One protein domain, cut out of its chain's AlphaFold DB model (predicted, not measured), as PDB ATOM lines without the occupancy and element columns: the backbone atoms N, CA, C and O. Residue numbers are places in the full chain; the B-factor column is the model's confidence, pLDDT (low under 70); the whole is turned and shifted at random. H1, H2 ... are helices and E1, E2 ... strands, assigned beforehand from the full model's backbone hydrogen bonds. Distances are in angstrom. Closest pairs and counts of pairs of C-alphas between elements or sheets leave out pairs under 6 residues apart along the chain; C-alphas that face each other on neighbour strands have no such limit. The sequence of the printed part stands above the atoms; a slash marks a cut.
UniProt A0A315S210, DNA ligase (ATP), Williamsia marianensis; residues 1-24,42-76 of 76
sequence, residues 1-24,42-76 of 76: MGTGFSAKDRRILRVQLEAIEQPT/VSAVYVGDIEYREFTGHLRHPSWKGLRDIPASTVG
ATOM      1  N   MET A   1      40.648   4.929  30.207       49.56
ATOM      2  CA  MET A   1      40.987   6.364  30.074       49.56
ATOM      3  C   MET A   1      40.815   7.017  31.440       49.56
ATOM      4  O   MET A   1      39.757   6.848  32.025       49.56
ATOM      5  N   GLY A   2      41.837   7.666  32.001       56.44
ATOM      6  CA  GLY A   2      41.759   8.255  33.354       56.44
ATOM      7  C   GLY A   2      42.709   9.430  33.598       56.44
ATOM      8  O   GLY A   2      42.819   9.915  34.726       56.44
ATOM      9  N   THR A   3      43.399   9.880  32.551       60.19
ATOM     10  CA  THR A   3      44.340  11.001  32.575       60.19
ATOM     11  C   THR A   3      43.597  12.309  32.292       60.19
ATOM     12  O   THR A   3      42.646  12.324  31.513       60.19
ATOM     13  N   GLY A   4      43.991  13.390  32.967       65.56
ATOM     14  CA  GLY A   4      43.336  14.705  32.878       65.56
ATOM     15  C   GLY A   4      42.291  14.980  33.967       65.56
ATOM     16  O   GLY A   4      41.943  16.128  34.202       65.56
ATOM     17  N   PHE A   5      41.844  13.959  34.704       73.94
ATOM     18  CA  PHE A   5      41.001  14.158  35.884       73.94
ATOM     19  C   PHE A   5      41.853  14.356  37.138       73.94
ATOM     20  O   PHE A   5      42.486  13.401  37.604       73.94
ATOM     21  N   SER A   6      41.814  15.546  37.740       80.44
ATOM     22  CA  SER A   6      42.308  15.695  39.110       80.44
ATOM     23  C   SER A   6      41.395  14.935  40.085       80.44
ATOM     24  O   SER A   6      40.223  14.670  39.801       80.44
ATOM     25  N   ALA A   7      41.903  14.581  41.270       85.06
ATOM     26  CA  ALA A   7      41.079  13.944  42.303       85.06
ATOM     27  C   ALA A   7      39.863  14.810  42.693       85.06
ATOM     28  O   ALA A   7      38.785  14.281  42.978       85.06
ATOM     29  N   LYS A   8      40.031  16.139  42.652       86.38
ATOM     30  CA  LYS A   8      38.968  17.119  42.879       86.38
ATOM     31  C   LYS A   8      37.892  17.019  41.796       86.38
ATOM     32  O   LYS A   8      36.723  16.865  42.138       86.38
ATOM     33  N   ASP A   9      38.286  17.013  40.524       84.00
ATOM     34  CA  ASP A   9      37.337  16.960  39.403       84.00
ATOM     35  C   ASP A   9      36.520  15.672  39.425       84.00
ATOM     36  O   ASP A   9      35.309  15.710  39.246       84.00
ATOM     37  N   ARG A  10      37.146  14.532  39.755       87.81
ATOM     38  CA  ARG A  10      36.422  13.254  39.906       87.81
ATOM     39  C   ARG A  10      35.349  13.312  40.984       87.81
ATOM     40  O   ARG A  10      34.304  12.686  40.836       87.81
ATOM     41  N   ARG A  11      35.613  14.001  42.097       90.25
ATOM     42  CA  ARG A  11      34.643  14.127  43.192       90.25
ATOM     43  C   ARG A  11      33.487  15.039  42.800       90.25
ATOM     44  O   ARG A  11      32.348  14.683  43.071       90.25
ATOM     45  N   ILE A  12      33.786  16.169  42.163       89.56
ATOM     46  CA  ILE A  12      32.771  17.115  41.686       89.56
ATOM     47  C   ILE A  12      31.879  16.438  40.644       89.56
ATOM     48  O   ILE A  12      30.665  16.400  40.819       89.56
ATOM     49  N   LEU A  13      32.486  15.820  39.629       90.25
ATOM     50  CA  LEU A  13      31.755  15.122  38.578       90.25
ATOM     51  C   LEU A  13      30.906  13.991  39.130       90.25
ATOM     52  O   LEU A  13      29.768  13.846  38.714       90.25
ATOM     53  N   ARG A  14      31.416  13.214  40.091       92.00
ATOM     54  CA  ARG A  14      30.617  12.152  40.706       92.00
ATOM     55  C   ARG A  14      29.327  12.700  41.318       92.00
ATOM     56  O   ARG A  14      28.266  12.191  40.990       92.00
ATOM     57  N   VAL A  15      29.412  13.753  42.133       94.81
ATOM     58  CA  VAL A  15      28.227  14.363  42.764       94.81
ATOM     59  C   VAL A  15      27.252  14.900  41.713       94.81
ATOM     60  O   VAL A  15      26.046  14.715  41.834       94.81
ATOM     61  N   GLN A  16      27.767  15.548  40.667       93.88
ATOM     62  CA  GLN A  16      26.933  16.085  39.591       93.88
ATOM     63  C   GLN A  16      26.237  14.986  38.786       93.88
ATOM     64  O   GLN A  16      25.065  15.124  38.462       93.88
ATOM     65  N   LEU A  17      26.942  13.895  38.484       94.69
ATOM     66  CA  LEU A  17      26.409  12.761  37.731       94.69
ATOM     67  C   LEU A  17      25.398  11.947  38.551       94.69
ATOM     68  O   LEU A  17      24.384  11.530  38.004       94.69
ATOM     69  N   GLU A  18      25.627  11.769  39.855       95.19
ATOM     70  CA  GLU A  18      24.674  11.112  40.769       95.19
ATOM     71  C   GLU A  18      23.320  11.842  40.803       95.19
ATOM     72  O   GLU A  18      22.273  11.201  40.844       95.19
ATOM     73  N   ALA A  19      23.314  13.176  40.714       95.88
ATOM     74  CA  ALA A  19      22.086  13.975  40.728       95.88
ATOM     75  C   ALA A  19      21.201  13.796  39.478       95.88
ATOM     76  O   ALA A  19      20.040  14.203  39.483       95.88
ATOM     77  N   ILE A  20      21.744  13.215  38.409       95.50
ATOM     78  CA  ILE A  20      21.070  13.030  37.118       95.50
ATOM     79  C   ILE A  20      21.062  11.560  36.680       95.50
ATOM     80  O   ILE A  20      20.913  11.273  35.489       95.50
ATOM     81  N   GLU A  21      21.257  10.636  37.625       95.44
ATOM     82  CA  GLU A  21      21.190   9.196  37.389       95.44
ATOM     83  C   GLU A  21      19.785   8.783  36.918       95.44
ATOM     84  O   GLU A  21      18.768   9.286  37.396       95.44
ATOM     85  N   GLN A  22      19.727   7.856  35.965       93.31
ATOM     86  CA  GLN A  22      18.493   7.291  35.431       93.31
ATOM     87  C   GLN A  22      18.643   5.779  35.196       93.31
ATOM     88  O   GLN A  22      19.758   5.286  35.028       93.31
ATOM     89  N   PRO A  23      17.543   5.007  35.178       88.00
ATOM     90  CA  PRO A  23      17.618   3.554  35.033       88.00
ATOM     91  C   PRO A  23      17.913   3.096  33.598       88.00
ATOM     92  O   PRO A  23      18.363   1.969  33.398       88.00
ATOM     93  N   THR A  24      17.662   3.943  32.596       86.69
ATOM     94  CA  THR A  24      17.776   3.595  31.173       86.69
ATOM     95  C   THR A  24      18.918   4.343  30.484       86.69
ATOM     96  O   THR A  24      19.157   5.509  30.802       86.69
ATOM     97  N   VAL A  42      23.076   8.112  33.143       94.44
ATOM     98  CA  VAL A  42      22.784   9.495  33.511       94.44
ATOM     99  C   VAL A  42      22.106  10.197  32.346       94.44
ATOM    100  O   VAL A  42      22.251   9.779  31.192       94.44
ATOM    101  N   SER A  43      21.377  11.267  32.633       93.50
ATOM    102  CA  SER A  43      20.867  12.170  31.602       93.50
ATOM    103  C   SER A  43      22.018  12.915  30.909       93.50
ATOM    104  O   SER A  43      22.995  13.316  31.538       93.50
ATOM    105  N   ALA A  44      21.920  13.139  29.598       92.25
ATOM    106  CA  ALA A  44      22.969  13.802  28.816       92.25
ATOM    107  C   ALA A  44      22.862  15.342  28.889       92.25
ATOM    108  O   ALA A  44      22.532  15.992  27.903       92.25
ATOM    109  N   VAL A  45      23.099  15.928  30.070       93.50
ATOM    110  CA  VAL A  45      22.899  17.378  30.316       93.50
ATOM    111  C   VAL A  45      24.187  18.197  30.445       93.50
ATOM    112  O   VAL A  45      24.127  19.424  30.437       93.50
ATOM    113  N   TYR A  46      25.348  17.543  30.531       93.88
ATOM    114  CA  TYR A  46      26.654  18.192  30.683       93.88
ATOM    115  C   TYR A  46      27.507  18.080  29.417       93.88
ATOM    116  O   TYR A  46      27.521  17.038  28.763       93.88
ATOM    117  N   VAL A  47      28.281  19.129  29.125       94.25
ATOM    118  CA  VAL A  47      29.264  19.158  28.033       94.25
ATOM    119  C   VAL A  47      30.670  19.152  28.618       94.25
ATOM    120  O   VAL A  47      30.995  19.974  29.474       94.25
ATOM    121  N   GLY A  48      31.507  18.227  28.153       92.00
ATOM    122  CA  GLY A  48      32.896  18.097  28.577       92.00
ATOM    123  C   GLY A  48      33.877  18.382  27.451       92.00
ATOM    124  O   GLY A  48      33.694  17.899  26.335       92.00
ATOM    125  N   ASP A  49      34.940  19.116  27.761       92.50
ATOM    126  CA  ASP A  49      36.080  19.288  26.874       92.50
ATOM    127  C   ASP A  49      37.095  18.169  27.056       92.50
ATOM    128  O   ASP A  49      37.465  17.772  28.170       92.50
ATOM    129  N   ILE A  50      37.598  17.707  25.919       93.00
ATOM    130  CA  ILE A  50      38.662  16.723  25.834       93.00
ATOM    131  C   ILE A  50      39.692  17.175  24.807       93.00
ATOM    132  O   ILE A  50      39.373  17.792  23.794       93.00
ATOM    133  N   GLU A  51      40.940  16.812  25.050       93.31
ATOM    134  CA  GLU A  51      41.979  16.813  24.027       93.31
ATOM    135  C   GLU A  51      42.204  15.376  23.571       93.31
ATOM    136  O   GLU A  51      42.187  14.459  24.392       93.31
ATOM    137  N   TYR A  52      42.412  15.166  22.276       94.38
ATOM    138  CA  TYR A  52      42.625  13.847  21.690       94.38
ATOM    139  C   TYR A  52      43.653  13.928  20.560       94.38
ATOM    140  O   TYR A  52      43.899  14.996  20.005       94.38
ATOM    141  N   ARG A  53      44.274  12.795  20.214       93.25
ATOM    142  CA  ARG A  53      45.273  12.738  19.133       93.25
ATOM    143  C   ARG A  53      44.671  12.483  17.758       93.25
ATOM    144  O   ARG A  53      45.214  12.943  16.765       93.25
ATOM    145  N   GLU A  54      43.619  11.677  17.688       94.62
ATOM    146  CA  GLU A  54      42.959  11.300  16.435       94.62
ATOM    147  C   GLU A  54      41.499  10.899  16.685       94.62
ATOM    148  O   GLU A  54      41.181  10.399  17.771       94.62
ATOM    149  N   PHE A  55      40.638  11.115  15.687       93.12
ATOM    150  CA  PHE A  55      39.237  10.702  15.695       93.12
ATOM    151  C   PHE A  55      38.920   9.847  14.463       93.12
ATOM    152  O   PHE A  55      38.924  10.341  13.339       93.12
ATOM    153  N   THR A  56      38.632   8.566  14.691       88.19
ATOM    154  CA  THR A  56      38.285   7.578  13.650       88.19
ATOM    155  C   THR A  56      37.121   6.705  14.129       88.19
ATOM    156  O   THR A  56      37.240   5.499  14.341       88.19
ATOM    157  N   GLY A  57      35.988   7.348  14.426       87.25
ATOM    158  CA  GLY A  57      34.815   6.708  15.045       87.25
ATOM    159  C   GLY A  57      34.946   6.480  16.557       87.25
ATOM    160  O   GLY A  57      33.961   6.222  17.238       87.25
ATOM    161  N   HIS A  58      36.151   6.636  17.101       87.62
ATOM    162  CA  HIS A  58      36.449   6.711  18.526       87.62
ATOM    163  C   HIS A  58      37.630   7.665  18.744       87.62
ATOM    164  O   HIS A  58      38.358   8.006  17.809       87.62
ATOM    165  N   LEU A  59      37.811   8.120  19.982       91.75
ATOM    166  CA  LEU A  59      38.849   9.082  20.345       91.75
ATOM    167  C   LEU A  59      40.125   8.353  20.759       91.75
ATOM    168  O   LEU A  59      40.110   7.541  21.691       91.75
ATOM    169  N   ARG A  60      41.250   8.676  20.117       92.69
ATOM    170  CA  ARG A  60      42.555   8.092  20.449       92.69
ATOM    171  C   ARG A  60      43.314   8.969  21.447       92.69
ATOM    172  O   ARG A  60      43.554  10.146  21.190       92.69
ATOM    173  N   HIS A  61      43.733   8.365  22.563       91.25
ATOM    174  CA  HIS A  61      44.404   9.032  23.692       91.25
ATOM    175  C   HIS A  61      43.672  10.282  24.234       91.25
ATOM    176  O   HIS A  61      44.297  11.337  24.349       91.25
ATOM    177  N   PRO A  62      42.368  10.199  24.569       92.12
ATOM    178  CA  PRO A  62      41.641  11.327  25.129       92.12
ATOM    179  C   PRO A  62      42.151  11.694  26.529       92.12
ATOM    180  O   PRO A  62      42.398  10.824  27.372       92.12
ATOM    181  N   SER A  63      42.247  12.993  26.788       90.75
ATOM    182  CA  SER A  63      42.540  13.579  28.093       90.75
ATOM    183  C   SER A  63      41.468  14.603  28.450       90.75
ATOM    184  O   SER A  63      41.147  15.472  27.640       90.75
ATOM    185  N   TRP A  64      40.914  14.493  29.656       90.19
ATOM    186  CA  TRP A  64      39.887  15.411  30.151       90.19
ATOM    187  C   TRP A  64      40.444  16.821  30.366       90.19
ATOM    188  O   TRP A  64      41.554  16.971  30.881       90.19
ATOM    189  N   LYS A  65      39.667  17.844  29.995       90.88
ATOM    190  CA  LYS A  65      40.027  19.258  30.179       90.88
ATOM    191  C   LYS A  65      39.079  20.021  31.096       90.88
ATOM    192  O   LYS A  65      39.518  20.979  31.721       90.88
ATOM    193  N   GLY A  66      37.827  19.591  31.228       89.56
ATOM    194  CA  GLY A  66      36.865  20.244  32.116       89.56
ATOM    195  C   GLY A  66      35.437  20.170  31.598       89.56
ATOM    196  O   GLY A  66      35.194  19.718  30.485       89.56
ATOM    197  N   LEU A  67      34.497  20.624  32.425       91.00
ATOM    198  CA  LEU A  67      33.130  20.891  31.987       91.00
ATOM    199  C   LEU A  67      33.052  22.276  31.353       91.00
ATOM    200  O   LEU A  67      33.721  23.205  31.807       91.00
ATOM    201  N   ARG A  68      32.186  22.413  30.354       91.56
ATOM    202  CA  ARG A  68      31.777  23.712  29.830       91.56
ATOM    203  C   ARG A  68      30.549  24.214  30.572       91.56
ATOM    204  O   ARG A  68      29.654  23.437  30.895       91.56
ATOM    205  N   ASP A  69      30.486  25.525  30.761       91.94
ATOM    206  CA  ASP A  69      29.323  26.209  31.326       91.94
ATOM    207  C   ASP A  69      28.305  26.553  30.227       91.94
ATOM    208  O   ASP A  69      28.018  27.715  29.945       91.94
ATOM    209  N   ILE A  70      27.841  25.522  29.514       91.81
ATOM    210  CA  ILE A  70      26.808  25.628  28.477       91.81
ATOM    211  C   ILE A  70      25.846  24.434  28.555       91.81
ATOM    212  O   ILE A  70      26.268  23.336  28.935       91.81
ATOM    213  N   PRO A  71      24.575  24.598  28.147       88.88
ATOM    214  CA  PRO A  71      23.645  23.480  28.040       88.88
ATOM    215  C   PRO A  71      24.087  22.464  26.981       88.88
ATOM    216  O   PRO A  71      24.505  22.839  25.883       88.88
ATOM    217  N   ALA A  72      23.900  21.171  27.261       89.69
ATOM    218  CA  ALA A  72      24.156  20.116  26.277       89.69
ATOM    219  C   ALA A  72      23.299  20.243  25.009       89.69
ATOM    220  O   ALA A  72      23.767  19.913  23.926       89.69
ATOM    221  N   SER A  73      22.094  20.811  25.111       89.38
ATOM    222  CA  SER A  73      21.213  21.078  23.964       89.38
ATOM    223  C   SER A  73      21.787  22.068  22.944       89.38
ATOM    224  O   SER A  73      21.234  22.212  21.860       89.38
ATOM    225  N   THR A  74      22.848  22.796  23.298       88.94
ATOM    226  CA  THR A  74      23.501  23.779  22.422       88.94
ATOM    227  C   THR A  74      24.634  23.158  21.596       88.94
ATOM    228  O   THR A  74      25.155  23.808  20.694       88.94
ATOM    229  N   VAL A  75      25.019  21.910  21.877       78.31
ATOM    230  CA  VAL A  75      26.037  21.174  21.118       78.31
ATOM    231  C   VAL A  75      25.326  20.193  20.187       78.31
ATOM    232  O   VAL A  75      24.576  19.340  20.656       78.31
ATOM    233  N   GLY A  76      25.536  20.351  18.878       62.44
ATOM    234  CA  GLY A  76      24.928  19.550  17.810       62.44
ATOM    235  C   GLY A  76      25.971  18.929  16.898       62.44
ATOM    236  O   GLY A  76      27.030  19.572  16.711       62.44
TER     237      GLY A  76
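This is residues 1 to 24 and 42 to 76 of the 76 residues of the protein "DNA ligase (ATP)" of Williamsia marianensis (UniProt A0A315S210). Little regular structure is here: a two-stranded antiparallel hairpin, E1 and E2, with a single helix, H1, near E2, and loops making up the rest. The 59 printed residues hold H1, E1, E2 in chain order, a mixed class with only 23 residues in named elements. The whole is only just loose, close to compact, with a radius of gyration of the C-alphas of 12.7 A and spans of 32 by 30 by 24 A.

Find E1, residues 47 to 51, from C-alpha 47 at (29.264, 19.158, 28.033), 13.5 A long. E2, residues 63 to 68, runs 14.9 A to C-alpha 68 at (31.777, 23.712, 29.830). H1, residues 7 to 18, spans 16.7 A.

In the hairpin E1 and E2, look for N 49 and O 66, 2.8 A apart. H1 and E2 are near each other. Every O i to N i+4 pair in H1 is within hydrogen-bond range.

Residues 25 to 41 are not printed; C-alphas 24 and 42 are 8.1 A apart. The link E1 to E2 is long. Residues 1 to 4 and 76 have pLDDT under 70.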